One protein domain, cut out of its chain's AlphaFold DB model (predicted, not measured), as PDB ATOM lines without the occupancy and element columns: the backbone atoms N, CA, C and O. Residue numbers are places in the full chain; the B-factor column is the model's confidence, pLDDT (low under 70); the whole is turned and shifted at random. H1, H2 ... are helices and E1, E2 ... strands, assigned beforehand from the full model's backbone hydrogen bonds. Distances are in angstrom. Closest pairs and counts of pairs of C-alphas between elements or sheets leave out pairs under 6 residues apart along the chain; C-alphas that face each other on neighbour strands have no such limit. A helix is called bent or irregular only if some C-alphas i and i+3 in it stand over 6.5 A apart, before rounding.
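This is residues 15 to 228 of the 369 residues of an uncharacterized protein of Candidatus Magasanikbacteria bacterium RIFOXYB1_FULL_40_15 (UniProt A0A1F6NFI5). A kinked helix, H6, sits in the middle of a mostly crossed pile of helices: H1 to H5 lie toward one end of the longest axis, and H8 to H11 with a tiny strand hairpin, E1 and E2, toward the other. Residues 174 to 179 and 194 to 200 stick out. The 214 printed residues hold eight named helices, two antiparallel strands in the order E1 - E2, then four more helices: mostly helix. The whole is compact, with a radius of gyration of the C-alphas of 17.9 A and spans of 60 by 47 by 33 A.

H1, residues 15 to 23, touches residues 53 to 58 of H3, residues 51 to 64; the closest C-alphas, Ile 20 and Ile 54, are 6.1 A apart. H2, residues 30 to 46, and H4, residues 69 to 75, are each close but not clearly touching to H5, residues 79 to 93: closest C-alphas Arg 37 and Leu 82, 7.3 A, and Val 72 and Trp 80, 6.8 A. H5 touches H3 at a steep tilt of 63 degrees, closest C-alphas Ile 52 and Val 90, 6.3 A. The hub, H6, residues 96 to 112, touches H5, closest C-alphas Leu 91 and Gln 99, 6.1 A. With residues 88 to 92, H5 touches H7, residues 117 to 131, closest C-alphas Lys 92 and Val 124, 5.0 A. H8, residues 134 to 147, touches H6, closest C-alphas Ala 100 and Val 141, 4.9 A. In the hairpin of E1, residues 151 to 154, and E2, residues 160 to 162, N 152 and O 161 are 2.8 A apart, within hydrogen-bond range. With residues 145 to 147, H8 touches H9, residues 163 to 171, closest C-alphas Lys 146 and Gly 164, 4.4 A. H10, residues 178 to 192, and E1 have closest C-alphas Ala 190 and Ala 153, 5.2 A. With residues 216 to 220, H11, residues 199 to 220, touches H8, closest C-alphas Phe 219 and Gly 142, 4.8 A. Residues 134 to 138 of H8 touch H12, residues 225 to 228, closest C-alphas Asn 135 and Ile 225, 5.9 A. Every O i to N i+4 pair is within hydrogen-bond range in H4, H8, H9, H10 and H11; H1 has 1 of 5, with 3 of 6 O i to N i+3 pairs.

C-alpha 15 begins H1 at (-17.996, 3.500, 37.228), and C-alpha 228 ends H12 at (-54.871, 27.949, 25.221). H11 measures 32.2 A, H2 24.3 A and H6 23.8 A. H5 and H6 are irregular: C-alphas 89 and 92 are 7.9 A apart, and 105 and 108 7.6 A; H6 has a kink of 54 degrees near residue 106.

The C-alphas farthest apart, Gly 15 and Gly 176, are 60.4 A apart. The printed part has no cut and no long link. Mean pLDDT of the printed part is 73.4; residues 171 to 208 are among those under 70.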
ATOM      1  N   GLY A  15     -17.031   4.280  38.019       39.31
ATOM      2  CA  GLY A  15     -17.996   3.500  37.228       39.31
ATOM      3  C   GLY A  15     -18.987   4.382  36.463       39.31
ATOM      4  O   GLY A  15     -19.017   4.370  35.241       39.31
ATOM      5  N   ALA A  16     -19.723   5.241  37.176       46.50
ATOM      6  CA  ALA A  16     -20.809   6.028  36.583       46.50
ATOM      7  C   ALA A  16     -20.338   7.059  35.535       46.50
ATOM      8  O   ALA A  16     -21.034   7.307  34.560       46.50
ATOM      9  N   ILE A  17     -19.142   7.641  35.701       47.81
ATOM     10  CA  ILE A  17     -18.593   8.617  34.741       47.81
ATOM     11  C   ILE A  17     -18.127   7.921  33.451       47.81
ATOM     12  O   ILE A  17     -18.347   8.450  32.366       47.81
ATOM     13  N   ALA A  18     -17.525   6.729  33.547       55.84
ATOM     14  CA  ALA A  18     -17.114   5.949  32.376       55.84
ATOM     15  C   ALA A  18     -18.325   5.463  31.560       55.84
ATOM     16  O   ALA A  18     -18.274   5.436  30.330       55.84
ATOM     17  N   ASP A  19     -19.427   5.157  32.246       65.50
ATOM     18  CA  ASP A  19     -20.651   4.630  31.649       65.50
ATOM     19  C   ASP A  19     -21.433   5.652  30.810       65.50
ATOM     20  O   ASP A  19     -22.159   5.249  29.906       65.50
ATOM     21  N   ILE A  20     -21.285   6.961  31.050       74.38
ATOM     22  CA  ILE A  20     -21.999   7.995  30.276       74.38
ATOM     23  C   ILE A  20     -21.312   8.257  28.925       74.38
ATOM     24  O   ILE A  20     -21.976   8.557  27.932       74.38
ATOM     25  N   PHE A  21     -19.988   8.086  28.833       80.50
ATOM     26  CA  PHE A  21     -19.249   8.314  27.584       80.50
ATOM     27  C   PHE A  21     -19.615   7.333  26.468       80.50
ATOM     28  O   PHE A  21     -19.355   7.625  25.300       80.50
ATOM     29  N   ILE A  22     -20.271   6.209  26.779       83.00
ATOM     30  CA  ILE A  22     -20.807   5.319  25.743       83.00
ATOM     31  C   ILE A  22     -21.839   6.031  24.853       83.00
ATOM     32  O   ILE A  22     -21.953   5.689  23.675       83.00
ATOM     33  N   PHE A  23     -22.517   7.054  25.386       86.25
ATOM     34  CA  PHE A  23     -23.498   7.872  24.674       86.25
ATOM     35  C   PHE A  23     -22.886   9.042  23.902       86.25
ATOM     36  O   PHE A  23     -23.617   9.748  23.211       86.25
ATOM     37  N   ALA A  24     -21.568   9.253  23.985       87.06
ATOM     38  CA  ALA A  24     -20.894  10.244  23.157       87.06
ATOM     39  C   ALA A  24     -21.044   9.851  21.673       87.06
ATOM     40  O   ALA A  24     -20.586   8.761  21.292       87.06
ATOM     41  N   PRO A  25     -21.687  10.695  20.837       85.44
ATOM     42  CA  PRO A  25     -21.973  10.341  19.454       85.44
ATOM     43  C   PRO A  25     -20.704  10.016  18.660       85.44
ATOM     44  O   PRO A  25     -19.726  10.763  18.679       85.44
ATOM     45  N   ARG A  26     -20.732   8.886  17.949       85.75
ATOM     46  CA  ARG A  26     -19.661   8.413  17.061       85.75
ATOM     47  C   ARG A  26     -20.233   7.489  15.984       85.75
ATOM     48  O   ARG A  26     -21.365   7.020  16.099       85.75
ATOM     49  N   GLU A  27     -19.461   7.217  14.939       82.25
ATOM     50  CA  GLU A  27     -19.839   6.202  13.952       82.25
ATOM     51  C   GLU A  27     -19.734   4.811  14.585       82.25
ATOM     52  O   GLU A  27     -18.691   4.450  15.129       82.25
ATOM     53  N   ILE A  28     -20.831   4.058  14.535       83.75
ATOM     54  CA  ILE A  28     -20.942   2.700  15.071       83.75
ATOM     55  C   ILE A  28     -21.824   1.857  14.158       83.75
ATOM     56  O   ILE A  28     -22.585   2.385  13.345       83.75
ATOM     57  N   GLU A  29     -21.755   0.542  14.320       85.50
ATOM     58  CA  GLU A  29     -22.679  -0.373  13.658       85.50
ATOM     59  C   GLU A  29     -24.049  -0.391  14.356       85.50
ATOM     60  O   GLU A  29     -24.169  -0.150  15.557       85.50
ATOM     61  N   GLU A  30     -25.098  -0.758  13.619       78.75
ATOM     62  CA  GLU A  30     -26.463  -0.872  14.155       78.75
ATOM     63  C   GLU A  30     -26.556  -1.880  15.317       78.75
ATOM     64  O   GLU A  30     -27.251  -1.650  16.308       78.75
ATOM     65  N   SER A  31     -25.775  -2.963  15.250       83.56
ATOM     66  CA  SER A  31     -25.695  -3.971  16.315       83.56
ATOM     67  C   SER A  31     -25.096  -3.421  17.619       83.56
ATOM     68  O   SER A  31     -25.494  -3.832  18.711       83.56
ATOM     69  N   GLU A  32     -24.159  -2.476  17.521       89.44
ATOM     70  CA  GLU A  32     -23.619  -1.752  18.670       89.44
ATOM     71  C   GLU A  32     -24.653  -0.760  19.201       89.44
ATOM     72  O   GLU A  32     -24.856  -0.685  20.412       89.44
ATOM     73  N   MET A  33     -25.375  -0.070  18.313       87.31
ATOM     74  CA  MET A  33     -26.422   0.864  18.717       87.31
ATOM     75  C   MET A  33     -27.514   0.184  19.547       87.31
ATOM     76  O   MET A  33     -27.961   0.755  20.543       87.31
ATOM     77  N   GLN A  34     -27.917  -1.039  19.191       84.44
ATOM     78  CA  GLN A  34     -28.897  -1.785  19.980       84.44
ATOM     79  C   GLN A  34     -28.407  -2.012  21.416       84.44
ATOM     80  O   GLN A  34     -29.142  -1.742  22.361       84.44
ATOM     81  N   LYS A  35     -27.137  -2.400  21.595       86.88
ATOM     82  CA  LYS A  35     -26.541  -2.574  22.930       86.88
ATOM     83  C   LYS A  35     -26.533  -1.270  23.723       86.88
ATOM     84  O   LYS A  35     -26.827  -1.278  24.913       86.88
ATOM     85  N   ILE A  36     -26.226  -0.151  23.065       87.00
ATOM     86  CA  ILE A  36     -26.243   1.177  23.693       87.00
ATOM     87  C   ILE A  36     -27.666   1.556  24.123       87.00
ATOM     88  O   ILE A  36     -27.843   2.085  25.217       87.00
ATOM     89  N   ARG A  37     -28.691   1.261  23.311       84.12
ATOM     90  CA  ARG A  37     -30.096   1.488  23.696       84.12
ATOM     91  C   ARG A  37     -30.517   0.614  24.872       84.12
ATOM     92  O   ARG A  37     -31.121   1.122  25.812       84.12
ATOM     93  N   ASP A  38     -30.169  -0.669  24.854       82.00
ATOM     94  CA  ASP A  38     -30.472  -1.584  25.959       82.00
ATOM     95  C   ASP A  38     -29.819  -1.092  27.260       82.00
ATOM     96  O   ASP A  38     -30.451  -1.065  28.319       82.00
ATOM     97  N   GLN A  39     -28.572  -0.617  27.168       82.00
ATOM     98  CA  GLN A  39     -27.858  -0.016  28.288       82.00
ATOM     99  C   GLN A  39     -28.508   1.288  28.762       82.00
ATOM    100  O   GLN A  39     -28.649   1.477  29.969       82.00
ATOM    101  N   PHE A  40     -28.957   2.154  27.848       83.00
ATOM    102  CA  PHE A  40     -29.735   3.345  28.192       83.00
ATOM    103  C   PHE A  40     -30.969   2.975  29.023       83.00
ATOM    104  O   PHE A  40     -31.122   3.487  30.131       83.00
ATOM    105  N   TYR A  41     -31.806   2.048  28.540       81.38
ATOM    106  CA  TYR A  41     -33.020   1.623  29.246       81.38
ATOM    107  C   TYR A  41     -32.718   0.979  30.603       81.38
ATOM    108  O   TYR A  41     -33.418   1.237  31.582       81.38
ATOM    109  N   PHE A  42     -31.658   0.176  30.693       76.94
ATOM    110  CA  PHE A  42     -31.214  -0.396  31.962       76.94
ATOM    111  C   PHE A  42     -30.784   0.686  32.966       76.94
ATOM    112  O   PHE A  42     -31.171   0.643  34.137       76.94
ATOM    113  N   GLN A  43     -30.009   1.677  32.525       70.88
ATOM    114  CA  GLN A  43     -29.488   2.728  33.399       70.88
ATOM    115  C   GLN A  43     -30.588   3.646  33.939       70.88
ATOM    116  O   GLN A  43     -30.598   3.943  35.134       70.88
ATOM    117  N   ILE A  44     -31.560   4.028  33.102       67.88
ATOM    118  CA  ILE A  44     -32.684   4.852  33.568       67.88
ATOM    119  C   ILE A  44     -33.595   4.093  34.541       67.88
ATOM    120  O   ILE A  44     -34.081   4.686  35.498       67.88
ATOM    121  N   ASN A  45     -33.794   2.784  34.340       67.81
ATOM    122  CA  ASN A  45     -34.669   1.972  35.189       67.81
ATOM    123  C   ASN A  45     -33.997   1.567  36.508       67.81
ATOM    124  O   ASN A  45     -34.682   1.290  37.486       67.81
ATOM    125  N   SER A  46     -32.665   1.539  36.545       69.69
ATOM    126  CA  SER A  46     -31.887   1.286  37.766       69.69
ATOM    127  C   SER A  46     -31.611   2.550  38.587       69.69
ATOM    128  O   SER A  46     -31.090   2.444  39.694       69.69
ATOM    129  N   GLY A  47     -31.911   3.742  38.054       65.62
ATOM    130  CA  GLY A  47     -31.602   5.026  38.695       65.62
ATOM    131  C   GLY A  47     -30.105   5.358  38.755       65.62
ATOM    132  O   GLY A  47     -29.716   6.311  39.425       65.62
ATOM    133  N   SER A  48     -29.261   4.584  38.063       63.75
ATOM    134  CA  SER A  48     -27.797   4.709  38.111       63.75
ATOM    135  C   SER A  48     -27.261   5.945  37.382       63.75
ATOM    136  O   SER A  48     -26.207   6.461  37.751       63.75
ATOM    137  N   VAL A  49     -27.988   6.440  36.375       71.75
ATOM    138  CA  VAL A  49     -27.651   7.635  35.588       71.75
ATOM    139  C   VAL A  49     -28.938   8.393  35.258       71.75
ATOM    140  O   VAL A  49     -29.938   7.780  34.877       71.75
ATOM    141  N   LYS A  50     -28.938   9.730  35.365       80.31
ATOM    142  CA  LYS A  50     -30.111  10.535  34.989       80.31
ATOM    143  C   LYS A  50     -30.129  10.782  33.483       80.31
ATOM    144  O   LYS A  50     -29.102  11.063  32.870       80.31
ATOM    145  N   SER A  51     -31.322  10.793  32.883       83.06
ATOM    146  CA  SER A  51     -31.482  11.102  31.451       83.06
ATOM    147  C   SER A  51     -30.917  12.475  31.063       83.06
ATOM    148  O   SER A  51     -30.465  12.641  29.935       83.06
ATOM    149  N   ILE A  52     -30.904  13.441  31.991       85.38
ATOM    150  CA  ILE A  52     -30.319  14.768  31.760       85.38
ATOM    151  C   ILE A  52     -28.790  14.723  31.619       85.38
ATOM    152  O   ILE A  52     -28.227  15.483  30.838       85.38
ATOM    153  N   ASP A  53     -28.116  13.796  32.300       84.88
ATOM    154  CA  ASP A  53     -26.659  13.662  32.217       84.88
ATOM    155  C   ASP A  53     -26.255  13.096  30.851       84.88
ATOM    156  O   ASP A  53     -25.340  13.601  30.200       84.88
ATOM    157  N   ILE A  54     -27.010  12.102  30.368       85.81
ATOM    158  CA  ILE A  54     -26.851  11.540  29.021       85.81
ATOM    159  C   ILE A  54     -27.160  12.605  27.962       85.81
ATOM    160  O   ILE A  54     -26.393  12.773  27.014       85.81
ATOM    161  N   PHE A  55     -28.245  13.365  28.150       89.50
ATOM    162  CA  PHE A  55     -28.586  14.488  27.280       89.50
ATOM    163  C   PHE A  55     -27.424  15.474  27.157       89.50
ATOM    164  O   PHE A  55     -27.058  15.813  26.039       89.50
ATOM    165  N   ASN A  56     -26.812  15.895  28.267       87.19
ATOM    166  CA  ASN A  56     -25.724  16.874  28.248       87.19
ATOM    167  C   ASN A  56     -24.520  16.397  27.421       87.19
ATOM    168  O   ASN A  56     -23.948  17.177  26.660       87.19
ATOM    169  N   VAL A  57     -24.168  15.110  27.513       87.75
ATOM    170  CA  VAL A  57     -23.072  14.524  26.723       87.75
ATOM    171  C   VAL A  57     -23.395  14.499  25.231       87.75
ATOM    172  O   VAL A  57     -22.546  14.844  24.410       87.75
ATOM    173  N   MET A  58     -24.622  14.133  24.863       88.38
ATOM    174  CA  MET A  58     -25.032  14.121  23.457       88.38
ATOM    175  C   MET A  58     -25.200  15.537  22.897       88.38
ATOM    176  O   MET A  58     -24.802  15.811  21.765       88.38
ATOM    177  N   TYR A  59     -25.783  16.439  23.687       86.56
ATOM    178  CA  TYR A  59     -26.080  17.806  23.284       86.56
ATOM    179  C   TYR A  59     -24.811  18.589  22.976       86.56
ATOM    180  O   TYR A  59     -24.790  19.266  21.956       86.56
ATOM    181  N   GLY A  60     -23.739  18.430  23.764       78.44
ATOM    182  CA  GLY A  60     -22.451  19.075  23.478       78.44
ATOM    183  C   GLY A  60     -21.962  18.804  22.050       78.44
ATOM    184  O   GLY A  60     -21.632  19.730  21.317       78.44
ATOM    185  N   TYR A  61     -22.041  17.551  21.593       81.19
ATOM    186  CA  TYR A  61     -21.652  17.170  20.231       81.19
ATOM    187  C   TYR A  61     -22.551  17.792  19.142       81.19
ATOM    188  O   TYR A  61     -22.064  18.310  18.131       81.19
ATOM    189  N   PHE A  62     -23.876  17.741  19.327       75.56
ATOM    190  CA  PHE A  62     -24.832  18.251  18.335       75.56
ATOM    191  C   PHE A  62     -24.918  19.782  18.304       75.56
ATOM    192  O   PHE A  62     -25.139  20.349  17.229       75.56
ATOM    193  N   GLU A  63     -24.729  20.444  19.446       71.44
ATOM    194  CA  GLU A  63     -24.673  21.900  19.562       71.44
ATOM    195  C   GLU A  63     -23.405  22.456  18.907       71.44
ATOM    196  O   GLU A  63     -23.513  23.347  18.065       71.44
ATOM    197  N   GLU A  64     -22.226  21.889  19.196       59.97
ATOM    198  CA  GLU A  64     -20.961  22.280  18.549       59.97
ATOM    199  C   GLU A  64     -21.021  22.120  17.022       59.97
ATOM    200  O   GLU A  64     -20.468  22.925  16.269       59.97
ATOM    201  N   SER A  65     -21.764  21.115  16.556       59.09
ATOM    202  CA  SER A  65     -21.979  20.831  15.135       59.09
ATOM    203  C   SER A  65     -23.179  21.571  14.520       59.09
ATOM    204  O   SER A  65     -23.470  21.376  13.337       59.09
ATOM    205  N   ASN A  66     -23.895  22.403  15.293       59.09
ATOM    206  CA  ASN A  66     -25.085  23.163  14.883       59.09
ATOM    207  C   ASN A  66     -26.141  22.342  14.113       59.09
ATOM    208  O   ASN A  66     -26.686  22.818  13.114       59.09
ATOM    209  N   PHE A  67     -26.423  21.101  14.525       64.69
ATOM    210  CA  PHE A  67     -27.341  20.214  13.784       64.69
ATOM    211  C   PHE A  67     -27.001  20.101  12.278       64.69
ATOM    212  O   PHE A  67     -27.877  20.021  11.415       64.69
ATOM    213  N   GLY A  68     -25.709  20.133  11.934       62.91
ATOM    214  CA  GLY A  68     -25.246  20.107  10.553       62.91
ATOM    215  C   GLY A  68     -25.614  18.810   9.830       62.91
ATOM    216  O   GLY A  68     -25.461  17.714  10.361       62.91
ATOM    217  N   LEU A  69     -26.038  18.918   8.565       59.84
ATOM    218  CA  LEU A  69     -26.461  17.764   7.761       59.84
ATOM    219  C   LEU A  69     -25.395  16.664   7.664       59.84
ATOM    220  O   LEU A  69     -25.739  15.486   7.659       59.84
ATOM    221  N   ALA A  70     -24.127  17.048   7.499       65.25
ATOM    222  CA  ALA A  70     -23.036  16.088   7.361       65.25
ATOM    223  C   ALA A  70     -22.924  15.211   8.612       65.25
ATOM    224  O   ALA A  70     -22.780  14.001   8.482       65.25
ATOM    225  N   GLU A  71     -23.084  15.808   9.790       70.38
ATOM    226  CA  GLU A  71     -23.001  15.088  11.057       70.38
ATOM    227  C   GLU A  71     -24.266  14.286  11.331       70.38
ATOM    228  O   GLU A  71     -24.170  13.096  11.614       70.38
ATOM    229  N   VAL A  72     -25.453  14.863  11.108       69.31
ATOM    230  CA  VAL A  72     -26.714  14.115  11.226       69.31
ATOM    231  C   VAL A  72     -26.701  12.883  10.323       69.31
ATOM    232  O   VAL A  72     -27.096  11.819  10.772       69.31
ATOM    233  N   LYS A  73     -26.189  12.969   9.085       67.62
ATOM    234  CA  LYS A  73     -26.078  11.801   8.194       67.62
ATOM    235  C   LYS A  73     -25.166  10.705   8.733       67.62
ATOM    236  O   LYS A  73     -25.494   9.538   8.548       67.62
ATOM    237  N   LYS A  74     -24.045  11.059   9.368       73.25
ATOM    238  CA  LYS A  74     -23.109  10.066   9.922       73.25
ATOM    239  C   LYS A  74     -23.741   9.253  11.046       73.25
ATOM    240  O   LYS A  74     -23.458   8.070  11.168       73.25
ATOM    241  N   VAL A  75     -24.619   9.874  11.836       77.31
ATOM    242  CA  VAL A  75     -25.244   9.237  13.006       77.31
ATOM    243  C   VAL A  75     -26.757   9.023  12.872       77.31
ATOM    244  O   VAL A  75     -27.420   8.698  13.858       77.31
ATOM    245  N   ALA A  76     -27.312   9.175  11.663       71.25
ATOM    246  CA  ALA A  76     -28.755   9.167  11.393       71.25
ATOM    247  C   ALA A  76     -29.441   7.875  11.850       71.25
ATOM    248  O   ALA A  76     -30.548   7.918  12.379       71.25
ATOM    249  N   ASN A  77     -28.754   6.745  11.678       71.38
ATOM    250  CA  ASN A  77     -29.270   5.415  12.006       71.38
ATOM    251  C   ASN A  77     -28.743   4.894  13.352       71.38
ATOM    252  O   ASN A  77     -29.029   3.762  13.727       71.38
ATOM    253  N   THR A  78     -27.959   5.696  14.081       82.06
ATOM    254  CA  THR A  78     -27.326   5.284  15.339       82.06
ATOM    255  C   THR A  78     -27.745   6.201  16.485       82.06
ATOM    256  O   THR A  78     -28.784   5.978  17.110       82.06
ATOM    257  N   PHE A  79     -26.973   7.252  16.755       84.12
ATOM    258  CA  PHE A  79     -27.182   8.133  17.903       84.12
ATOM    259  C   PHE A  79     -28.282   9.164  17.690       84.12
ATOM    260  O   PHE A  79     -28.844   9.641  18.673       84.12
ATOM    261  N   TRP A  80     -28.616   9.513  16.444       83.44
ATOM    262  CA  TRP A  80     -29.632  10.529  16.175       83.44
ATOM    263  C   TRP A  80     -31.014  10.158  16.741       83.44
ATOM    264  O   TRP A  80     -31.590  10.986  17.446       83.44
ATOM    265  N   PRO A  81     -31.539   8.931  16.556       82.12
ATOM    266  CA  PRO A  81     -32.805   8.555  17.170       82.12
ATOM    267  C   PRO A  81     -32.772   8.556  18.695       82.12
ATOM    268  O   PRO A  81     -33.672   9.093  19.329       82.12
ATOM    269  N   LEU A  82     -31.690   8.044  19.290       86.12
ATOM    270  CA  LEU A  82     -31.540   8.055  20.743       86.12
ATOM    271  C   LEU A  82     -31.500   9.491  21.290       86.12
ATOM    272  O   LEU A  82     -32.130   9.788  22.301       86.12
ATOM    273  N   PHE A  83     -30.810  10.401  20.597       88.62
ATOM    274  CA  PHE A  83     -30.768  11.814  20.958       88.62
ATOM    275  C   PHE A  83     -32.158  12.450  20.926       88.62
ATOM    276  O   PHE A  83     -32.521  13.161  21.864       88.62
ATOM    277  N   VAL A  84     -32.937  12.197  19.869       87.00
ATOM    278  CA  VAL A  84     -34.306  12.711  19.740       87.00
ATOM    279  C   VAL A  84     -35.173  12.181  20.886       87.00
ATOM    280  O   VAL A  84     -35.780  12.979  21.596       87.00
ATOM    281  N   GLU A  85     -35.167  10.873  21.146       87.00
ATOM    282  CA  GLU A  85     -35.936  10.274  22.247       87.00
ATOM    283  C   GLU A  85     -35.589  10.891  23.610       87.00
ATOM    284  O   GLU A  85     -36.476  11.320  24.357       87.00
ATOM    285  N   ILE A  86     -34.295  10.983  23.929       88.12
ATOM    286  CA  ILE A  86     -33.825  11.532  25.205       88.12
ATOM    287  C   ILE A  86     -34.194  13.011  25.328       88.12
ATOM    288  O   ILE A  86     -34.698  13.424  26.372       88.12
ATOM    289  N   SER A  87     -33.994  13.796  24.267       90.75
ATOM    290  CA  SER A  87     -34.273  15.236  24.266       90.75
ATOM    291  C   SER A  87     -35.739  15.533  24.564       90.75
ATOM    292  O   SER A  87     -36.038  16.423  25.357       90.75
ATOM    293  N   TRP A  88     -36.661  14.765  23.977       90.44
ATOM    294  CA  TRP A  88     -38.095  14.919  24.229       90.44
ATOM    295  C   TRP A  88     -38.503  14.445  25.626       90.44
ATOM    296  O   TRP A  88     -39.389  15.042  26.234       90.44
ATOM    297  N   ARG A  89     -37.823  13.434  26.183       86.06
ATOM    298  CA  ARG A  89     -38.059  12.960  27.557       86.06
ATOM    299  C   ARG A  89     -37.662  13.992  28.616       86.06
ATOM    300  O   ARG A  89     -38.347  14.120  29.628       86.06
ATOM    301  N   VAL A  90     -36.559  14.710  28.406       86.56
ATOM    302  CA  VAL A  90     -36.044  15.695  29.378       86.56
ATOM    303  C   VAL A  90     -36.485  17.127  29.084       86.56
ATOM    304  O   VAL A  90     -36.123  18.029  29.832       86.56
ATOM    305  N   LEU A  91     -37.280  17.352  28.033       87.00
ATOM    306  CA  LEU A  91     -37.593  18.672  27.480       87.00
ATOM    307  C   LEU A  91     -38.037  19.699  28.538       87.00
ATOM    308  O   LEU A  91     -37.516  20.811  28.580       87.00
ATOM    309  N   LYS A  92     -38.938  19.307  29.447       83.81
ATOM    310  CA  LYS A  92     -39.449  20.177  30.524       83.81
ATOM    311  C   LYS A  92     -38.400  20.608  31.558       83.81
ATOM    312  O   LYS A  92     -38.635  21.553  32.294       83.81
ATOM    313  N   MET A  93     -37.267  19.907  31.633       82.56
ATOM    314  CA  MET A  93     -36.160  20.192  32.558       82.56
ATOM    315  C   MET A  93     -35.121  21.149  31.955       82.56
ATOM    316  O   MET A  93     -34.191  21.561  32.643       82.56
ATOM    317  N   LEU A  94     -35.236  21.460  30.663       84.81
ATOM    318  CA  LEU A  94     -34.303  22.319  29.940       84.81
ATOM    319  C   LEU A  94     -34.722  23.787  30.059       84.81
ATOM    320  O   LEU A  94     -35.894  24.095  30.253       84.81
ATOM    321  N   ASN A  95     -33.773  24.706  29.885       87.00
ATOM    322  CA  ASN A  95     -34.112  26.123  29.757       87.00
ATOM    323  C   ASN A  95     -34.857  26.399  28.435       87.00
ATOM    324  O   ASN A  95     -34.723  25.649  27.462       87.00
ATOM    325  N   SER A  96     -35.610  27.500  28.390       85.25
ATOM    326  CA  SER A  96     -36.469  27.870  27.257       85.25
ATOM    327  C   SER A  96     -35.709  28.013  25.931       85.25
ATOM    328  O   SER A  96     -36.221  27.664  24.864       85.25
ATOM    329  N   ASP A  97     -34.447  28.437  25.976       86.62
ATOM    330  CA  ASP A  97     -33.596  28.555  24.795       86.62
ATOM    331  C   ASP A  97     -33.269  27.201  24.161       86.62
ATOM    332  O   ASP A  97     -33.368  27.049  22.937       86.62
ATOM    333  N   ILE A  98     -32.901  26.219  24.982       89.00
ATOM    334  CA  ILE A  98     -32.630  24.853  24.536       89.00
ATOM    335  C   ILE A  98     -33.939  24.174  24.126       89.00
ATOM    336  O   ILE A  98     -33.975  23.549  23.066       89.00
ATOM    337  N   GLN A  99     -35.027  24.352  24.887       90.56
ATOM    338  CA  GLN A  99     -36.357  23.842  24.526       90.56
ATOM    339  C   GLN A  99     -36.760  24.289  23.122       90.56
ATOM    340  O   GLN A  99     -37.147  23.458  22.301       90.56
ATOM    341  N   ALA A 100     -36.601  25.580  22.807       90.94
ATOM    342  CA  ALA A 100     -36.956  26.112  21.499       90.94
ATOM    343  C   ALA A 100     -36.168  25.441  20.364       90.94
ATOM    344  O   ALA A 100     -36.752  25.058  19.348       90.94
ATOM    345  N   LYS A 101     -34.850  25.265  20.547       89.06
ATOM    346  CA  LYS A 101     -33.979  24.573  19.581       89.06
ATOM    347  C   LYS A 101     -34.390  23.108  19.409       89.06
ATOM    348  O   LYS A 101     -34.541  22.658  18.276       89.06
ATOM    349  N   ILE A 102     -34.593  22.376  20.510       90.94
ATOM    350  CA  ILE A 102     -34.993  20.962  20.472       90.94
ATOM    351  C   ILE A 102     -36.325  20.816  19.742       90.94
ATOM    352  O   ILE A 102     -36.387  20.060  18.772       90.94
ATOM    353  N   ILE A 103     -37.356  21.573  20.124       91.81
ATOM    354  CA  ILE A 103     -38.670  21.511  19.471       91.81
ATOM    355  C   ILE A 103     -38.526  21.829  17.978       91.81
ATOM    356  O   ILE A 103     -38.926  21.026  17.143       91.81
ATOM    357  N   ALA A 104     -37.904  22.951  17.609       89.12
ATOM    358  CA  ALA A 104     -37.848  23.370  16.209       89.12
ATOM    359  C   ALA A 104     -37.050  22.411  15.304       89.12
ATOM    360  O   ALA A 104     -37.412  22.216  14.142       89.12
ATOM    361  N   TYR A 105     -35.964  21.819  15.809       84.06
ATOM    362  CA  TYR A 105     -35.040  21.028  14.989       84.06
ATOM    363  C   TYR A 105     -35.300  19.526  15.026       84.06
ATOM    364  O   TYR A 105     -34.975  18.832  14.064       84.06
ATOM    365  N   THR A 106     -35.911  19.011  16.092       86.38
ATOM    366  CA  THR A 106     -36.144  17.566  16.235       86.38
ATOM    367  C   THR A 106     -37.592  17.151  15.983       86.38
ATOM    368  O   THR A 106     -37.833  15.966  15.781       86.38
ATOM    369  N   LEU A 107     -38.548  18.090  15.913       86.69
ATOM    370  CA  LEU A 107     -39.980  17.798  15.737       86.69
ATOM    371  C   LEU A 107     -40.304  16.810  14.594       86.69
ATOM    372  O   LEU A 107     -41.010  15.841  14.863       86.69
ATOM    373  N   PRO A 108     -39.788  16.955  13.356       77.00
ATOM    374  CA  PRO A 108     -40.074  15.990  12.284       77.00
ATOM    375  C   PRO A 108     -39.592  14.577  12.600       77.00
ATOM    376  O   PRO A 108     -40.261  13.603  12.267       77.00
ATOM    377  N   PHE A 109     -38.442  14.475  13.265       77.50
ATOM    378  CA  PHE A 109     -37.835  13.205  13.643       77.50
ATOM    379  C   PHE A 109     -38.549  12.570  14.836       77.50
ATOM    380  O   PHE A 109     -38.679  11.357  14.900       77.50
ATOM    381  N   ALA A 110     -39.057  13.378  15.767       81.50
ATOM    382  CA  ALA A 110     -39.860  12.888  16.880       81.50
ATOM    383  C   ALA A 110     -41.174  12.266  16.388       81.50
ATOM    384  O   ALA A 110     -41.548  11.175  16.820       81.50
ATOM    385  N   VAL A 111     -41.826  12.914  15.416       75.31
ATOM    386  CA  VAL A 111     -43.029  12.377  14.762       75.31
ATOM    387  C   VAL A 111     -42.716  11.084  14.001       75.31
ATOM    388  O   VAL A 111     -43.476  10.117  14.103       75.31
ATOM    389  N   SER A 112     -41.592  11.021  13.275       69.25
ATOM    390  CA  SER A 112     -41.195   9.788  12.579       69.25
ATOM    391  C   SER A 112     -40.839   8.646  13.535       69.25
ATOM    392  O   SER A 112     -41.076   7.487  13.212       69.25
ATOM    393  N   GLN A 113     -40.369   8.961  14.743       67.62
ATOM    394  CA  GLN A 113     -39.994   7.995  15.781       67.62
ATOM    395  C   GLN A 113     -41.107   7.633  16.765       67.62
ATOM    396  O   GLN A 113     -40.829   7.020  17.790       67.62
ATOM    397  N   TYR A 114     -42.372   7.943  16.472       71.00
ATOM    398  CA  TYR A 114     -43.482   7.506  17.333       71.00
ATOM    399  C   TYR A 114     -43.473   8.139  18.730       71.00
ATOM    400  O   TYR A 114     -44.094   7.611  19.650       71.00
ATOM    401  N   ILE A 115     -42.851   9.311  18.875       75.00
ATOM    402  CA  ILE A 115     -42.870  10.070  20.123       75.00
ATOM    403  C   ILE A 115     -44.183  10.857  20.228       75.00
ATOM    404  O   ILE A 115     -44.575  11.572  19.307       75.00
ATOM    405  N   ASN A 116     -44.849  10.765  21.381       76.81
ATOM    406  CA  ASN A 116     -46.058  11.536  21.682       76.81
ATOM    407  C   ASN A 116     -45.712  13.012  21.949       76.81
ATOM    408  O   ASN A 116     -45.433  13.403  23.083       76.81
ATOM    409  N   ILE A 117     -45.750  13.840  20.906       82.38
ATOM    410  CA  ILE A 117     -45.320  15.244  20.973       82.38
ATOM    411  C   ILE A 117     -46.336  16.195  21.640       82.38
ATOM    412  O   ILE A 117     -45.920  17.157  22.283       82.38
ATOM    413  N   LYS A 118     -47.655  15.924  21.553       78.56
ATOM    414  CA  LYS A 118     -48.725  16.741  22.187       78.56
ATOM    415  C   LYS A 118     -48.571  16.857  23.701       78.56
ATOM    416  O   LYS A 118     -48.482  17.989  24.176       78.56
ATOM    417  N   PRO A 119     -48.487  15.749  24.456       76.50
ATOM    418  CA  PRO A 119     -48.294  15.833  25.899       76.50
ATOM    419  C   PRO A 119     -46.992  16.550  26.265       76.50
ATOM    420  O   PRO A 119     -47.014  17.458  27.083       76.50
ATOM    421  N   ALA A 120     -45.882  16.228  25.591       82.75
ATOM    422  CA  ALA A 120     -44.578  16.810  25.904       82.75
ATOM    423  C   ALA A 120     -44.541  18.340  25.728       82.75
ATOM    424  O   ALA A 120     -43.979  19.043  26.564       82.75
ATOM    425  N   ILE A 121     -45.150  18.870  24.662       83.06
ATOM    426  CA  ILE A 121     -45.228  20.321  24.432       83.06
ATOM    427  C   ILE A 121     -46.172  20.992  25.435       83.06
ATOM    428  O   ILE A 121     -45.849  22.060  25.955       83.06
ATOM    429  N   ASN A 122     -47.316  20.371  25.730       77.25
ATOM    430  CA  ASN A 122     -48.248  20.903  26.720       77.25
ATOM    431  C   ASN A 122     -47.603  20.975  28.109       77.25
ATOM    432  O   ASN A 122     -47.723  22.003  28.767       77.25
ATOM    433  N   ASP A 123     -46.861  19.944  28.515       76.44
ATOM    434  CA  ASP A 123     -46.132  19.916  29.786       76.44
ATOM    435  C   ASP A 123     -45.117  21.061  29.887       76.44
ATOM    436  O   ASP A 123     -44.980  21.680  30.941       76.44
ATOM    437  N   VAL A 124     -44.422  21.375  28.787       81.19
ATOM    438  CA  VAL A 124     -43.504  22.520  28.730       81.19
ATOM    439  C   VAL A 124     -44.267  23.828  28.910       81.19
ATOM    440  O   VAL A 124     -43.882  24.638  29.746       81.19
ATOM    441  N   PHE A 125     -45.356  24.046  28.169       78.69
ATOM    442  CA  PHE A 125     -46.117  25.291  28.287       78.69
ATOM    443  C   PHE A 125     -46.775  25.468  29.655       78.69
ATOM    444  O   PHE A 125     -46.778  26.580  30.174       78.69
ATOM    445  N   VAL A 126     -47.282  24.391  30.258       70.81
ATOM    446  CA  VAL A 126     -47.804  24.404  31.631       70.81
ATOM    447  C   VAL A 126     -46.683  24.703  32.624       70.81
ATOM    448  O   VAL A 126     -46.863  25.530  33.512       70.81
ATOM    449  N   GLY A 127     -45.510  24.086  32.454       69.06
ATOM    450  CA  GLY A 127     -44.337  24.376  33.275       69.06
ATOM    451  C   GLY A 127     -43.912  25.841  33.181       69.06
ATOM    452  O   GLY A 127     -43.630  26.462  34.198       69.06
ATOM    453  N   LEU A 128     -43.928  26.426  31.983       68.31
ATOM    454  CA  LEU A 128     -43.589  27.835  31.793       68.31
ATOM    455  C   LEU A 128     -44.673  28.775  32.318       68.31
ATOM    456  O   LEU A 128     -44.324  29.810  32.857       68.31
ATOM    457  N   TYR A 129     -45.957  28.420  32.245       63.91
ATOM    458  CA  TYR A 129     -47.066  29.287  32.670       63.91
ATOM    459  C   TYR A 129     -46.910  29.865  34.087       63.91
ATOM    460  O   TYR A 129     -47.352  30.981  34.352       63.91
ATOM    461  N   TYR A 130     -46.264  29.125  34.991       55.38
ATOM    462  CA  TYR A 130     -46.055  29.547  36.378       55.38
ATOM    463  C   TYR A 130     -44.728  30.273  36.629       55.38
ATOM    464  O   TYR A 130     -44.604  30.957  37.644       55.38
ATOM    465  N   TYR A 131     -43.740  30.128  35.742       54.22
ATOM    466  CA  TYR A 131     -42.352  30.518  36.021       54.22
ATOM    467  C   TYR A 131     -41.695  31.371  34.923       54.22
ATOM    468  O   TYR A 131     -40.635  31.946  35.165       54.22
ATOM    469  N   ASP A 132     -42.294  31.471  33.736       65.62
ATOM    470  CA  ASP A 132     -41.750  32.155  32.559       65.62
ATOM    471  C   ASP A 132     -42.883  32.576  31.584       65.62
ATOM    472  O   ASP A 132     -44.069  32.434  31.876       65.62
ATOM    473  N   ASP A 133     -42.539  33.115  30.414       76.31
ATOM    474  CA  ASP A 133     -43.499  33.502  29.377       76.31
ATOM    475  C   ASP A 133     -43.679  32.392  28.314       76.31
ATOM    476  O   ASP A 133     -42.844  32.257  27.407       76.31
ATOM    477  N   PRO A 134     -44.783  31.612  28.339       78.50
ATOM    478  CA  PRO A 134     -45.045  30.589  27.326       78.50
ATOM    479  C   PRO A 134     -45.183  31.177  25.912       78.50
ATOM    480  O   PRO A 134     -44.848  30.497  24.937       78.50
ATOM    481  N   ASN A 135     -45.609  32.442  25.775       82.44
ATOM    482  CA  ASN A 135     -45.661  33.112  24.476       82.44
ATOM    483  C   ASN A 135     -44.253  33.393  23.934       82.44
ATOM    484  O   ASN A 135     -44.040  33.303  22.724       82.44
ATOM    485  N   SER A 136     -43.280  33.685  24.800       86.38
ATOM    486  CA  SER A 136     -41.878  33.863  24.406       86.38
ATOM    487  C   SER A 136     -41.312  32.580  23.789       86.38
ATOM    488  O   SER A 136     -40.820  32.610  22.656       86.38
ATOM    489  N   LEU A 137     -41.473  31.430  24.464       88.62
ATOM    490  CA  LEU A 137     -41.054  30.132  23.920       88.62
ATOM    491  C   LEU A 137     -41.772  29.829  22.599       88.62
ATOM    492  O   LEU A 137     -41.125  29.479  21.610       88.62
ATOM    493  N   TYR A 138     -43.098  29.970  22.572       87.81
ATOM    494  CA  TYR A 138     -43.913  29.715  21.387       87.81
ATOM    495  C   TYR A 138     -43.437  30.523  20.173       87.81
ATOM    496  O   TYR A 138     -43.200  29.960  19.100       87.81
ATOM    497  N   ASN A 139     -43.223  31.828  20.355       88.62
ATOM    498  CA  ASN A 139     -42.736  32.711  19.301       88.62
ATOM    499  C   ASN A 139     -41.329  32.308  18.849       88.62
ATOM    500  O   ASN A 139     -41.055  32.265  17.649       88.62
ATOM    501  N   LYS A 140     -40.448  31.948  19.789       91.00
ATOM    502  CA  LYS A 140     -39.088  31.500  19.478       91.00
ATOM    503  C   LYS A 140     -39.083  30.219  18.646       91.00
ATOM    504  O   LYS A 140     -38.367  30.148  17.648       91.00
ATOM    505  N   VAL A 141     -39.909  29.235  19.003       91.81
ATOM    506  CA  VAL A 141     -40.088  28.008  18.209       91.81
ATOM    507  C   VAL A 141     -40.607  28.348  16.813       91.81
ATOM    508  O   VAL A 141     -40.049  27.873  15.824       91.81
ATOM    509  N   GLY A 142     -41.634  29.196  16.714       90.56
ATOM    510  CA  GLY A 142     -42.202  29.624  15.436       90.56
ATOM    511  C   GLY A 142     -41.172  30.283  14.513       90.56
ATOM    512  O   GLY A 142     -41.098  29.947  13.330       90.56
ATOM    513  N   GLU A 143     -40.338  31.177  15.044       90.88
ATOM    514  CA  GLU A 143     -39.272  31.828  14.274       90.88
ATOM    515  C   GLU A 143     -38.167  30.853  13.857       90.88
ATOM    516  O   GLU A 143     -37.733  30.875  12.699       90.88
ATOM    517  N   LEU A 144     -37.758  29.939  14.741       90.50
ATOM    518  CA  LEU A 144     -36.790  28.896  14.398       90.50
ATOM    519  C   LEU A 144     -37.325  27.975  13.295       90.50
ATOM    520  O   LEU A 144     -36.597  27.684  12.351       90.50
ATOM    521  N   LEU A 145     -38.596  27.568  13.347       88.31
ATOM    522  CA  LEU A 145     -39.221  26.762  12.293       88.31
ATOM    523  C   LEU A 145     -39.206  27.488  10.937       88.31
ATOM    524  O   LEU A 145     -38.814  26.899   9.929       88.31
ATOM    525  N   LYS A 146     -39.580  28.775  10.895       87.69
ATOM    526  CA  LYS A 146     -39.615  29.577   9.653       87.69
ATOM    527  C   LYS A 146     -38.232  29.789   9.035       87.69
ATOM    528  O   LYS A 146     -38.109  29.833   7.810       87.69
ATOM    529  N   THR A 147     -37.214  29.970   9.872       86.69
ATOM    530  CA  THR A 147     -35.851  30.329   9.447       86.69
ATOM    531  C   THR A 147     -34.915  29.128   9.322       86.69
ATOM    532  O   THR A 147     -33.834  29.257   8.749       86.69
ATOM    533  N   SER A 148     -35.327  27.955   9.809       81.44
ATOM    534  CA  SER A 148     -34.506  26.746   9.816       81.44
ATOM    535  C   SER A 148     -34.101  26.316   8.408       81.44
ATOM    536  O   SER A 148     -34.937  25.995   7.557       81.44
ATOM    537  N   SER A 149     -32.788  26.235   8.190       76.12
ATOM    538  CA  SER A 149     -32.174  25.627   7.011       76.12
ATOM    539  C   SER A 149     -32.002  24.108   7.143       76.12
ATOM    540  O   SER A 149     -31.334  23.492   6.308       76.12
ATOM    541  N   LEU A 150     -32.555  23.497   8.197       71.25
ATOM    542  CA  LEU A 150     -32.383  22.077   8.476       71.25
ATOM    543  C   LEU A 150     -33.122  21.237   7.422       71.25
ATOM    544  O   LEU A 150     -34.314  21.464   7.184       71.25
ATOM    545  N   PRO A 151     -32.448  20.263   6.788       66.19
ATOM    546  CA  PRO A 151     -33.114  19.303   5.930       66.19
ATOM    547  C   PRO A 151     -33.912  18.326   6.795       66.19
ATOM    548  O   PRO A 151     -33.353  17.663   7.664       66.19
ATOM    549  N   ILE A 152     -35.213  18.238   6.543       65.19
ATOM    550  CA  ILE A 152     -36.120  17.344   7.270       65.19
ATOM    551  C   ILE A 152     -36.356  16.039   6.519       65.19
ATOM    552  O   ILE A 152     -36.706  15.043   7.134       65.19
ATOM    553  N   ALA A 153     -36.142  16.031   5.201       62.91
ATOM    554  CA  ALA A 153     -36.248  14.833   4.382       62.91
ATOM    555  C   ALA A 153     -35.507  14.992   3.039       62.91
ATOM    556  O   ALA A 153     -35.020  16.081   2.708       62.91
ATOM    557  N   PHE A 154     -35.445  13.914   2.252       55.81
ATOM    558  CA  PHE A 154     -34.938  13.907   0.876       55.81
ATOM    559  C   PHE A 154     -36.030  13.402  -0.063       55.81
ATOM    560  O   PHE A 154     -36.603  12.345   0.183       55.81
ATOM    561  N   ASN A 155     -36.323  14.135  -1.137       54.22
ATOM    562  CA  ASN A 155     -37.298  13.665  -2.121       54.22
ATOM    563  C   ASN A 155     -36.747  12.479  -2.940       54.22
ATOM    564  O   ASN A 155     -35.575  12.113  -2.838       54.22
ATOM    565  N   GLU A 156     -37.576  11.909  -3.818       49.81
ATOM    566  CA  GLU A 156     -37.205  10.769  -4.677       49.81
ATOM    567  C   GLU A 156     -36.005  11.039  -5.604       49.81
ATOM    568  O   GLU A 156     -35.372  10.107  -6.095       49.81
ATOM    569  N   LYS A 157     -35.676  12.314  -5.845       52.78
ATOM    570  CA  LYS A 157     -34.529  12.751  -6.655       52.78
ATOM    571  C   LYS A 157     -33.273  13.009  -5.813       52.78
ATOM    572  O   LYS A 157     -32.253  13.425  -6.356       52.78
ATOM    573  N   GLY A 158     -33.340  12.790  -4.499       51.72
ATOM    574  CA  GLY A 158     -32.264  13.079  -3.552       51.72
ATOM    575  C   GLY A 158     -32.106  14.565  -3.214       51.72
ATOM    576  O   GLY A 158     -31.128  14.944  -2.564       51.72
ATOM    577  N   GLU A 159     -33.039  15.422  -3.633       57.19
ATOM    578  CA  GLU A 159     -33.021  16.843  -3.293       57.19
ATOM    579  C   GLU A 159     -33.507  17.043  -1.855       57.19
ATOM    580  O   GLU A 159     -34.458  16.410  -1.389       57.19
ATOM    581  N   LYS A 160     -32.826  17.942  -1.143       65.31
ATOM    582  CA  LYS A 160     -33.109  18.240   0.261       65.31
ATOM    583  C   LYS A 160     -34.425  18.981   0.371       65.31
ATOM    584  O   LYS A 160     -34.628  19.970  -0.335       65.31
ATOM    585  N   ILE A 161     -35.239  18.586   1.340       67.31
ATOM    586  CA  ILE A 161     -36.388  19.381   1.732       67.31
ATOM    587  C   ILE A 161     -36.124  20.062   3.067       67.31
ATOM    588  O   ILE A 161     -35.870  19.407   4.072       67.31
ATOM    589  N   ILE A 162     -36.128  21.393   3.039       76.12
ATOM    590  CA  ILE A 162     -35.729  22.259   4.149       76.12
ATOM    591  C   ILE A 162     -36.955  22.653   4.975       76.12
ATOM    592  O   ILE A 162     -37.995  23.000   4.409       76.12
ATOM    593  N   MET A 163     -36.815  22.655   6.303       78.12
ATOM    594  CA  MET A 163     -37.882  23.018   7.241       78.12
ATOM    595  C   MET A 163     -38.498  24.389   6.933       78.12
ATOM    596  O   MET A 163     -39.704  24.481   6.738       78.12
ATOM    597  N   GLY A 164     -37.695  25.450   6.809       79.44
ATOM    598  CA  GLY A 164     -38.217  26.791   6.523       79.44
ATOM    599  C   GLY A 164     -39.015  26.870   5.215       79.44
ATOM    600  O   GLY A 164     -40.038  27.553   5.140       79.44
ATOM    601  N   ASP A 165     -38.617  26.116   4.189       77.00
ATOM    602  CA  ASP A 165     -39.356  26.058   2.923       77.00
ATOM    603  C   ASP A 165     -40.647  25.244   3.044       77.00
ATOM    604  O   ASP A 165     -41.663  25.603   2.443       77.00
ATOM    605  N   PHE A 166     -40.641  24.184   3.853       75.56
ATOM    606  CA  PHE A 166     -41.850  23.449   4.208       75.56
ATOM    607  C   PHE A 166     -42.848  24.346   4.949       75.56
ATOM    608  O   PHE A 166     -44.011  24.447   4.555       75.56
ATOM    609  N   VAL A 167     -42.369  25.086   5.950       79.00
ATOM    610  CA  VAL A 167     -43.161  26.032   6.739       79.00
ATOM    611  C   VAL A 167     -43.772  27.119   5.857       79.00
ATOM    612  O   VAL A 167     -44.972  27.381   5.964       79.00
ATOM    613  N   LYS A 168     -43.009  27.717   4.930       78.12
ATOM    614  CA  LYS A 168     -43.543  28.695   3.959       78.12
ATOM    615  C   LYS A 168     -44.693  28.114   3.134       78.12
ATOM    616  O   LYS A 168     -45.716  28.771   2.951       78.12
ATOM    617  N   LYS A 169     -44.554  26.868   2.668       71.00
ATOM    618  CA  LYS A 169     -45.580  26.176   1.865       71.00
ATOM    619  C   LYS A 169     -46.828  25.814   2.677       71.00
ATOM    620  O   LYS A 169     -47.936  25.821   2.134       71.00
ATOM    621  N   ILE A 170     -46.676  25.522   3.969       71.25
ATOM    622  CA  ILE A 170     -47.804  25.362   4.896       71.25
ATOM    623  C   ILE A 170     -48.511  26.710   5.108       71.25
ATOM    624  O   ILE A 170     -49.734  26.769   4.978       71.25
ATOM    625  N   SER A 171     -47.740  27.770   5.377       68.38
ATOM    626  CA  SER A 171     -48.215  29.116   5.745       68.38
ATOM    627  C   SER A 171     -49.011  29.820   4.643       68.38
ATOM    628  O   SER A 171     -49.947  30.554   4.941       68.38
ATOM    629  N   ALA A 172     -48.679  29.590   3.371       66.69
ATOM    630  CA  ALA A 172     -49.363  30.174   2.212       66.69
ATOM    631  C   ALA A 172     -50.765  29.562   1.936       66.69
ATOM    632  O   ALA A 172     -51.101  29.266   0.796       66.69
ATOM    633  N   GLY A 173     -51.559  29.260   2.968       53.16
ATOM    634  CA  GLY A 173     -52.752  28.404   2.897       53.16
ATOM    635  C   GLY A 173     -53.868  28.802   1.902       53.16
ATOM    636  O   GLY A 173     -54.091  29.974   1.634       53.16
ATOM    637  N   ASN A 174     -54.640  27.781   1.483       42.38
ATOM    638  CA  ASN A 174     -56.037  27.820   0.994       42.38
ATOM    639  C   ASN A 174     -56.405  28.144  -0.472       42.38
ATOM    640  O   ASN A 174     -57.558  28.481  -0.726       42.38
ATOM    641  N   GLU A 175     -55.550  27.899  -1.465       39.06
ATOM    642  CA  GLU A 175     -56.021  27.776  -2.861       39.06
ATOM    643  C   GLU A 175     -55.804  26.342  -3.367       39.06
ATOM    644  O   GLU A 175     -54.691  25.823  -3.310       39.06
ATOM    645  N   GLY A 176     -56.886  25.663  -3.771       40.16
ATOM    646  CA  GLY A 176     -56.993  24.214  -3.999       40.16
ATOM    647  C   GLY A 176     -56.114  23.635  -5.111       40.16
ATOM    648  O   GLY A 176     -56.612  23.191  -6.141       40.16
ATOM    649  N   ASN A 177     -54.800  23.607  -4.895       42.66
ATOM    650  CA  ASN A 177     -53.821  23.206  -5.894       42.66
ATOM    651  C   ASN A 177     -53.328  21.766  -5.663       42.66
ATOM    652  O   ASN A 177     -52.734  21.449  -4.632       42.66
ATOM    653  N   VAL A 178     -53.537  20.898  -6.658       38.38
ATOM    654  CA  VAL A 178     -53.114  19.480  -6.701       38.38
ATOM    655  C   VAL A 178     -51.607  19.313  -6.435       38.38
ATOM    656  O   VAL A 178     -51.177  18.333  -5.831       38.38
ATOM    657  N   SER A 179     -50.801  20.315  -6.791       40.56
ATOM    658  CA  SER A 179     -49.359  20.374  -6.520       40.56
ATOM    659  C   SER A 179     -48.999  20.356  -5.028       40.56
ATOM    660  O   SER A 179     -47.926  19.879  -4.667       40.56
ATOM    661  N   LYS A 180     -49.888  20.826  -4.142       51.22
ATOM    662  CA  LYS A 180     -49.677  20.801  -2.687       51.22
ATOM    663  C   LYS A 180     -49.919  19.414  -2.098       51.22
ATOM    664  O   LYS A 180     -49.172  19.015  -1.215       51.22
ATOM    665  N   PHE A 181     -50.911  18.679  -2.603       51.22
ATOM    666  CA  PHE A 181     -51.134  17.281  -2.217       51.22
ATOM    667  C   PHE A 181     -49.948  16.409  -2.610       51.22
ATOM    668  O   PHE A 181     -49.474  15.640  -1.784       51.22
ATOM    669  N   GLN A 182     -49.420  16.600  -3.823       52.12
ATOM    670  CA  GLN A 182     -48.217  15.899  -4.262       52.12
ATOM    671  C   GLN A 182     -47.021  16.229  -3.368       52.12
ATOM    672  O   GLN A 182     -46.348  15.333  -2.890       52.12
ATOM    673  N   LEU A 183     -46.805  17.509  -3.065       55.28
ATOM    674  CA  LEU A 183     -45.713  17.935  -2.197       55.28
ATOM    675  C   LEU A 183     -45.827  17.355  -0.775       55.28
ATOM    676  O   LEU A 183     -44.833  16.923  -0.211       55.28
ATOM    677  N   MET A 184     -47.028  17.350  -0.196       59.06
ATOM    678  CA  MET A 184     -47.299  16.762   1.121       59.06
ATOM    679  C   MET A 184     -47.093  15.241   1.114       59.06
ATOM    680  O   MET A 184     -46.457  14.722   2.023       59.06
ATOM    681  N   ALA A 185     -47.528  14.556   0.055       60.84
ATOM    682  CA  ALA A 185     -47.257  13.136  -0.151       60.84
ATOM    683  C   ALA A 185     -45.755  12.853  -0.338       60.84
ATOM    684  O   ALA A 185     -45.252  11.859   0.175       60.84
ATOM    685  N   ASP A 186     -45.014  13.738  -1.012       59.12
ATOM    686  CA  ASP A 186     -43.561  13.625  -1.167       59.12
ATOM    687  C   ASP A 186     -42.848  13.791   0.186       59.12
ATOM    688  O   ASP A 186     -41.858  13.111   0.443       59.12
ATOM    689  N   PHE A 187     -43.348  14.661   1.071       62.81
ATOM    690  CA  PHE A 187     -42.825  14.818   2.432       62.81
ATOM    691  C   PHE A 187     -43.128  13.624   3.325       62.81
ATOM    692  O   PHE A 187     -42.235  13.155   4.021       62.81
ATOM    693  N   GLU A 188     -44.369  13.147   3.308       60.62
ATOM    694  CA  GLU A 188     -44.778  11.935   4.011       60.62
ATOM    695  C   GLU A 188     -43.907  10.759   3.551       60.62
ATOM    696  O   GLU A 188     -43.235  10.107   4.347       60.62
ATOM    697  N   LYS A 189     -43.774  10.574   2.238       61.78
ATOM    698  CA  LYS A 189     -42.892   9.552   1.684       61.78
ATOM    699  C   LYS A 189     -41.443   9.744   2.129       61.78
ATOM    700  O   LYS A 189     -40.801   8.774   2.498       61.78
ATOM    701  N   ALA A 190     -40.923  10.965   2.130       60.88
ATOM    702  CA  ALA A 190     -39.531  11.227   2.478       60.88
ATOM    703  C   ALA A 190     -39.222  11.101   3.986       60.88
ATOM    704  O   ALA A 190     -38.091  10.775   4.340       60.88
ATOM    705  N   LEU A 191     -40.193  11.368   4.866       60.03
ATOM    706  CA  LEU A 191     -40.050  11.261   6.325       60.03
ATOM    707  C   LEU A 191     -40.245   9.834   6.840       60.03
ATOM    708  O   LEU A 191     -39.665   9.477   7.863       60.03
ATOM    709  N   PHE A 192     -41.064   9.043   6.146       60.06
ATOM    710  CA  PHE A 192     -41.489   7.727   6.614       60.06
ATOM    711  C   PHE A 192     -41.044   6.575   5.699       60.06
ATOM    712  O   PHE A 192     -41.402   5.436   5.968       60.06
ATOM    713  N   ALA A 193     -40.316   6.803   4.597       53.44
ATOM    714  CA  ALA A 193     -39.985   5.743   3.635       53.44
ATOM    715  C   ALA A 193     -39.224   4.562   4.257       53.44
ATOM    716  O   ALA A 193     -38.082   4.725   4.660       53.44
ATOM    717  N   GLU A 194     -39.827   3.367   4.173       50.47
ATOM    718  CA  GLU A 194     -39.147   2.066   4.128       50.47
ATOM    719  C   GLU A 194     -40.117   0.953   3.664       50.47
ATOM    720  O   GLU A 194     -41.211   0.812   4.203       50.47
ATOM    721  N   GLY A 195     -39.716   0.163   2.657       52.97
ATOM    722  CA  GLY A 195     -40.285  -1.161   2.331       52.97
ATOM    723  C   GLY A 195     -41.722  -1.262   1.783       52.97
ATOM    724  O   GLY A 195     -42.442  -0.278   1.616       52.97
ATOM    725  N   GLU A 196     -42.142  -2.497   1.470       53.34
ATOM    726  CA  GLU A 196     -43.562  -2.833   1.291       53.34
ATOM    727  C   GLU A 196     -44.273  -2.691   2.640       53.34
ATOM    728  O   GLU A 196     -43.949  -3.387   3.602       53.34
ATOM    729  N   LYS A 197     -45.252  -1.788   2.706       62.72
ATOM    730  CA  LYS A 197     -45.997  -1.485   3.930       62.72
ATOM    731  C   LYS A 197     -47.388  -2.087   3.890       62.72
ATOM    732  O   LYS A 197     -48.080  -2.019   2.870       62.72
ATOM    733  N   SER A 198     -47.830  -2.597   5.033       68.88
ATOM    734  CA  SER A 198     -49.233  -2.943   5.246       68.88
ATOM    735  C   SER A 198     -50.125  -1.699   5.158       68.88
ATOM    736  O   SER A 198     -49.688  -0.575   5.407       68.88
ATOM    737  N   GLU A 199     -51.404  -1.888   4.837       63.88
ATOM    738  CA  GLU A 199     -52.362  -0.779   4.728       63.88
ATOM    739  C   GLU A 199     -52.510  -0.000   6.048       63.88
ATOM    740  O   GLU A 199     -52.622   1.224   6.052       63.88
ATOM    741  N   ASN A 200     -52.407  -0.698   7.183       60.38
ATOM    742  CA  ASN A 200     -52.455  -0.086   8.509       60.38
ATOM    743  C   ASN A 200     -51.257   0.839   8.775       60.38
ATOM    744  O   ASN A 200     -51.436   1.892   9.381       60.38
ATOM    745  N   GLN A 201     -50.058   0.476   8.302       63.75
ATOM    746  CA  GLN A 201     -48.861   1.316   8.436       63.75
ATOM    747  C   GLN A 201     -48.991   2.607   7.621       63.75
ATOM    748  O   GLN A 201     -48.668   3.676   8.124       63.75
ATOM    749  N   LYS A 202     -49.552   2.538   6.407       63.47
ATOM    750  CA  LYS A 202     -49.805   3.740   5.593       63.47
ATOM    751  C   LYS A 202     -50.787   4.698   6.275       63.47
ATOM    752  O   LYS A 202     -50.555   5.899   6.306       63.47
ATOM    753  N   ILE A 203     -51.874   4.171   6.849       64.25
ATOM    754  CA  ILE A 203     -52.875   4.985   7.561       64.25
ATOM    755  C   ILE A 203     -52.257   5.684   8.782       64.25
ATOM    756  O   ILE A 203     -52.591   6.836   9.064       64.25
ATOM    757  N   ASP A 204     -51.393   4.991   9.520       67.25
ATOM    758  CA  ASP A 204     -50.693   5.549  10.679       67.25
ATOM    759  C   ASP A 204     -49.723   6.674  10.273       67.25
ATOM    760  O   ASP A 204     -49.762   7.762  10.851       67.25
ATOM    761  N   GLU A 205     -48.935   6.471   9.216       67.25
ATOM    762  CA  GLU A 205     -48.033   7.489   8.658       67.25
ATOM    763  C   GLU A 205     -48.774   8.752   8.226       67.25
ATOM    764  O   GLU A 205     -48.391   9.855   8.624       67.25
ATOM    765  N   SER A 206     -49.887   8.605   7.505       66.88
ATOM    766  CA  SER A 206     -50.696   9.751   7.084       66.88
ATOM    767  C   SER A 206     -51.242  10.541   8.272       66.88
ATOM    768  O   SER A 206     -51.250  11.773   8.242       66.88
ATOM    769  N   LYS A 207     -51.668   9.866   9.349       68.06
ATOM    770  CA  LYS A 207     -52.130  10.537  10.579       68.06
ATOM    771  C   LYS A 207     -51.008  11.318  11.258       68.06
ATOM    772  O   LYS A 207     -51.219  12.449  11.686       68.06
ATOM    773  N   ARG A 208     -49.809  10.746  11.327       67.38
ATOM    774  CA  ARG A 208     -48.625  11.383  11.928       67.38
ATOM    775  C   ARG A 208     -48.131  12.561  11.115       67.38
ATOM    776  O   ARG A 208     -47.764  13.596  11.662       67.38
ATOM    777  N   PHE A 209     -48.159  12.426   9.797       72.00
ATOM    778  CA  PHE A 209     -47.843  13.525   8.908       72.00
ATOM    779  C   PHE A 209     -48.835  14.685   9.074       72.00
ATOM    780  O   PHE A 209     -48.426  15.843   9.167       72.00
ATOM    781  N   GLN A 210     -50.135  14.384   9.179       70.88
ATOM    782  CA  GLN A 210     -51.151  15.388   9.506       70.88
ATOM    783  C   GLN A 210     -50.869  16.053  10.854       70.88
ATOM    784  O   GLN A 210     -50.901  17.278  10.936       70.88
ATOM    785  N   GLU A 211     -50.506  15.276  11.874       72.81
ATOM    786  CA  GLU A 211     -50.125  15.806  13.181       72.81
ATOM    787  C   GLU A 211     -48.921  16.761  13.088       72.81
ATOM    788  O   GLU A 211     -48.987  17.874  13.607       72.81
ATOM    789  N   LEU A 212     -47.862  16.408  12.351       77.56
ATOM    790  CA  LEU A 212     -46.725  17.304  12.097       77.56
ATOM    791  C   LEU A 212     -47.166  18.634  11.463       77.56
ATOM    792  O   LEU A 212     -46.724  19.705  11.885       77.56
ATOM    793  N   VAL A 213     -48.036  18.577  10.450       75.94
ATOM    794  CA  VAL A 213     -48.556  19.775   9.775       75.94
ATOM    795  C   VAL A 213     -49.393  20.624  10.732       75.94
ATOM    796  O   VAL A 213     -49.214  21.843  10.764       75.94
ATOM    797  N   GLU A 214     -50.275  20.011  11.522       76.06
ATOM    798  CA  GLU A 214     -51.075  20.691  12.547       76.06
ATOM    799  C   GLU A 214     -50.186  21.412  13.562       76.06
ATOM    800  O   GLU A 214     -50.444  22.571  13.891       76.06
ATOM    801  N   PHE A 215     -49.100  20.776  13.999       79.06
ATOM    802  CA  PHE A 215     -48.145  21.376  14.926       79.06
ATOM    803  C   PHE A 215     -47.382  22.548  14.343       79.06
ATOM    804  O   PHE A 215     -47.252  23.593  14.980       79.06
ATOM    805  N   ILE A 216     -46.885  22.408  13.119       80.56
ATOM    806  CA  ILE A 216     -46.215  23.519  12.453       80.56
ATOM    807  C   ILE A 216     -47.195  24.684  12.307       80.56
ATOM    808  O   ILE A 216     -46.845  25.816  12.633       80.56
ATOM    809  N   GLN A 217     -48.434  24.407  11.886       77.38
ATOM    810  CA  GLN A 217     -49.491  25.412  11.799       77.38
ATOM    811  C   GLN A 217     -49.787  26.075  13.142       77.38
ATOM    812  O   GLN A 217     -50.009  27.285  13.182       77.38
ATOM    813  N   PHE A 218     -49.795  25.299  14.222       81.25
ATOM    814  CA  PHE A 218     -49.969  25.809  15.570       81.25
ATOM    815  C   PHE A 218     -48.915  26.870  15.892       81.25
ATOM    816  O   PHE A 218     -49.311  27.964  16.274       81.25
ATOM    817  N   PHE A 219     -47.624  26.627  15.640       83.00
ATOM    818  CA  PHE A 219     -46.538  27.574  15.950       83.00
ATOM    819  C   PHE A 219     -46.464  28.811  15.041       83.00
ATOM    820  O   PHE A 219     -45.974  29.858  15.456       83.00
ATOM    821  N   ILE A 220     -46.949  28.734  13.800       80.31
ATOM    822  CA  ILE A 220     -46.869  29.865  12.853       80.31
ATOM    823  C   ILE A 220     -48.072  30.807  12.882       80.31
ATOM    824  O   ILE A 220     -47.986  31.899  12.324       80.31
ATOM    825  N   LYS A 221     -49.194  30.403  13.492       75.69
ATOM    826  CA  LYS A 221     -50.439  31.193  13.509       75.69
ATOM    827  C   LYS A 221     -50.376  32.440  14.400       75.69
ATOM    828  O   LYS A 221     -51.287  33.256  14.311       75.69
ATOM    829  N   GLY A 222     -49.324  32.614  15.207       63.44
ATOM    830  CA  GLY A 222     -49.181  33.776  16.091       63.44
ATOM    831  C   GLY A 222     -50.287  33.821  17.144       63.44
ATOM    832  O   GLY A 222     -50.920  34.854  17.343       63.44
ATOM    833  N   THR A 223     -50.581  32.666  17.741       68.31
ATOM    834  CA  THR A 223     -51.668  32.509  18.711       68.31
ATOM    835  C   THR A 223     -51.187  32.925  20.097       68.31
ATOM    836  O   THR A 223     -50.067  32.604  20.475       68.31
ATOM    837  N   ASP A 224     -52.041  33.606  20.861       67.06
ATOM    838  CA  ASP A 224     -51.832  33.804  22.298       67.06
ATOM    839  C   ASP A 224     -52.017  32.458  23.013       67.06
ATOM    840  O   ASP A 224     -53.144  31.992  23.225       67.06
ATOM    841  N   ILE A 225     -50.895  31.804  23.316       72.88
ATOM    842  CA  ILE A 225     -50.862  30.473  23.920       72.88
ATOM    843  C   ILE A 225     -51.267  30.527  25.383       72.88
ATOM    844  O   ILE A 225     -51.815  29.546  25.875       72.88
ATOM    845  N   SER A 226     -51.136  31.671  26.059       64.88
ATOM    846  CA  SER A 226     -51.572  31.804  27.451       64.88
ATOM    847  C   SER A 226     -53.053  31.452  27.615       64.88
ATOM    848  O   SER A 226     -53.411  30.728  28.538       64.88
ATOM    849  N   LYS A 227     -53.918  31.844  26.670       64.38
ATOM    850  CA  LYS A 227     -55.343  31.457  26.687       64.38
ATOM    851  C   LYS A 227     -55.581  29.985  26.373       64.38
ATOM    852  O   LYS A 227     -56.538  29.409  26.871       64.38
ATOM    853  N   GLN A 228     -54.751  29.374  25.532       64.38
ATOM    854  CA  GLN A 228     -54.871  27.949  25.221       64.38
ATOM    855  C   GLN A 228     -54.361  27.069  26.354       64.38
ATOM    856  O   GLN A 228     -54.952  26.027  26.597       64.38
TER     857      GLN A 228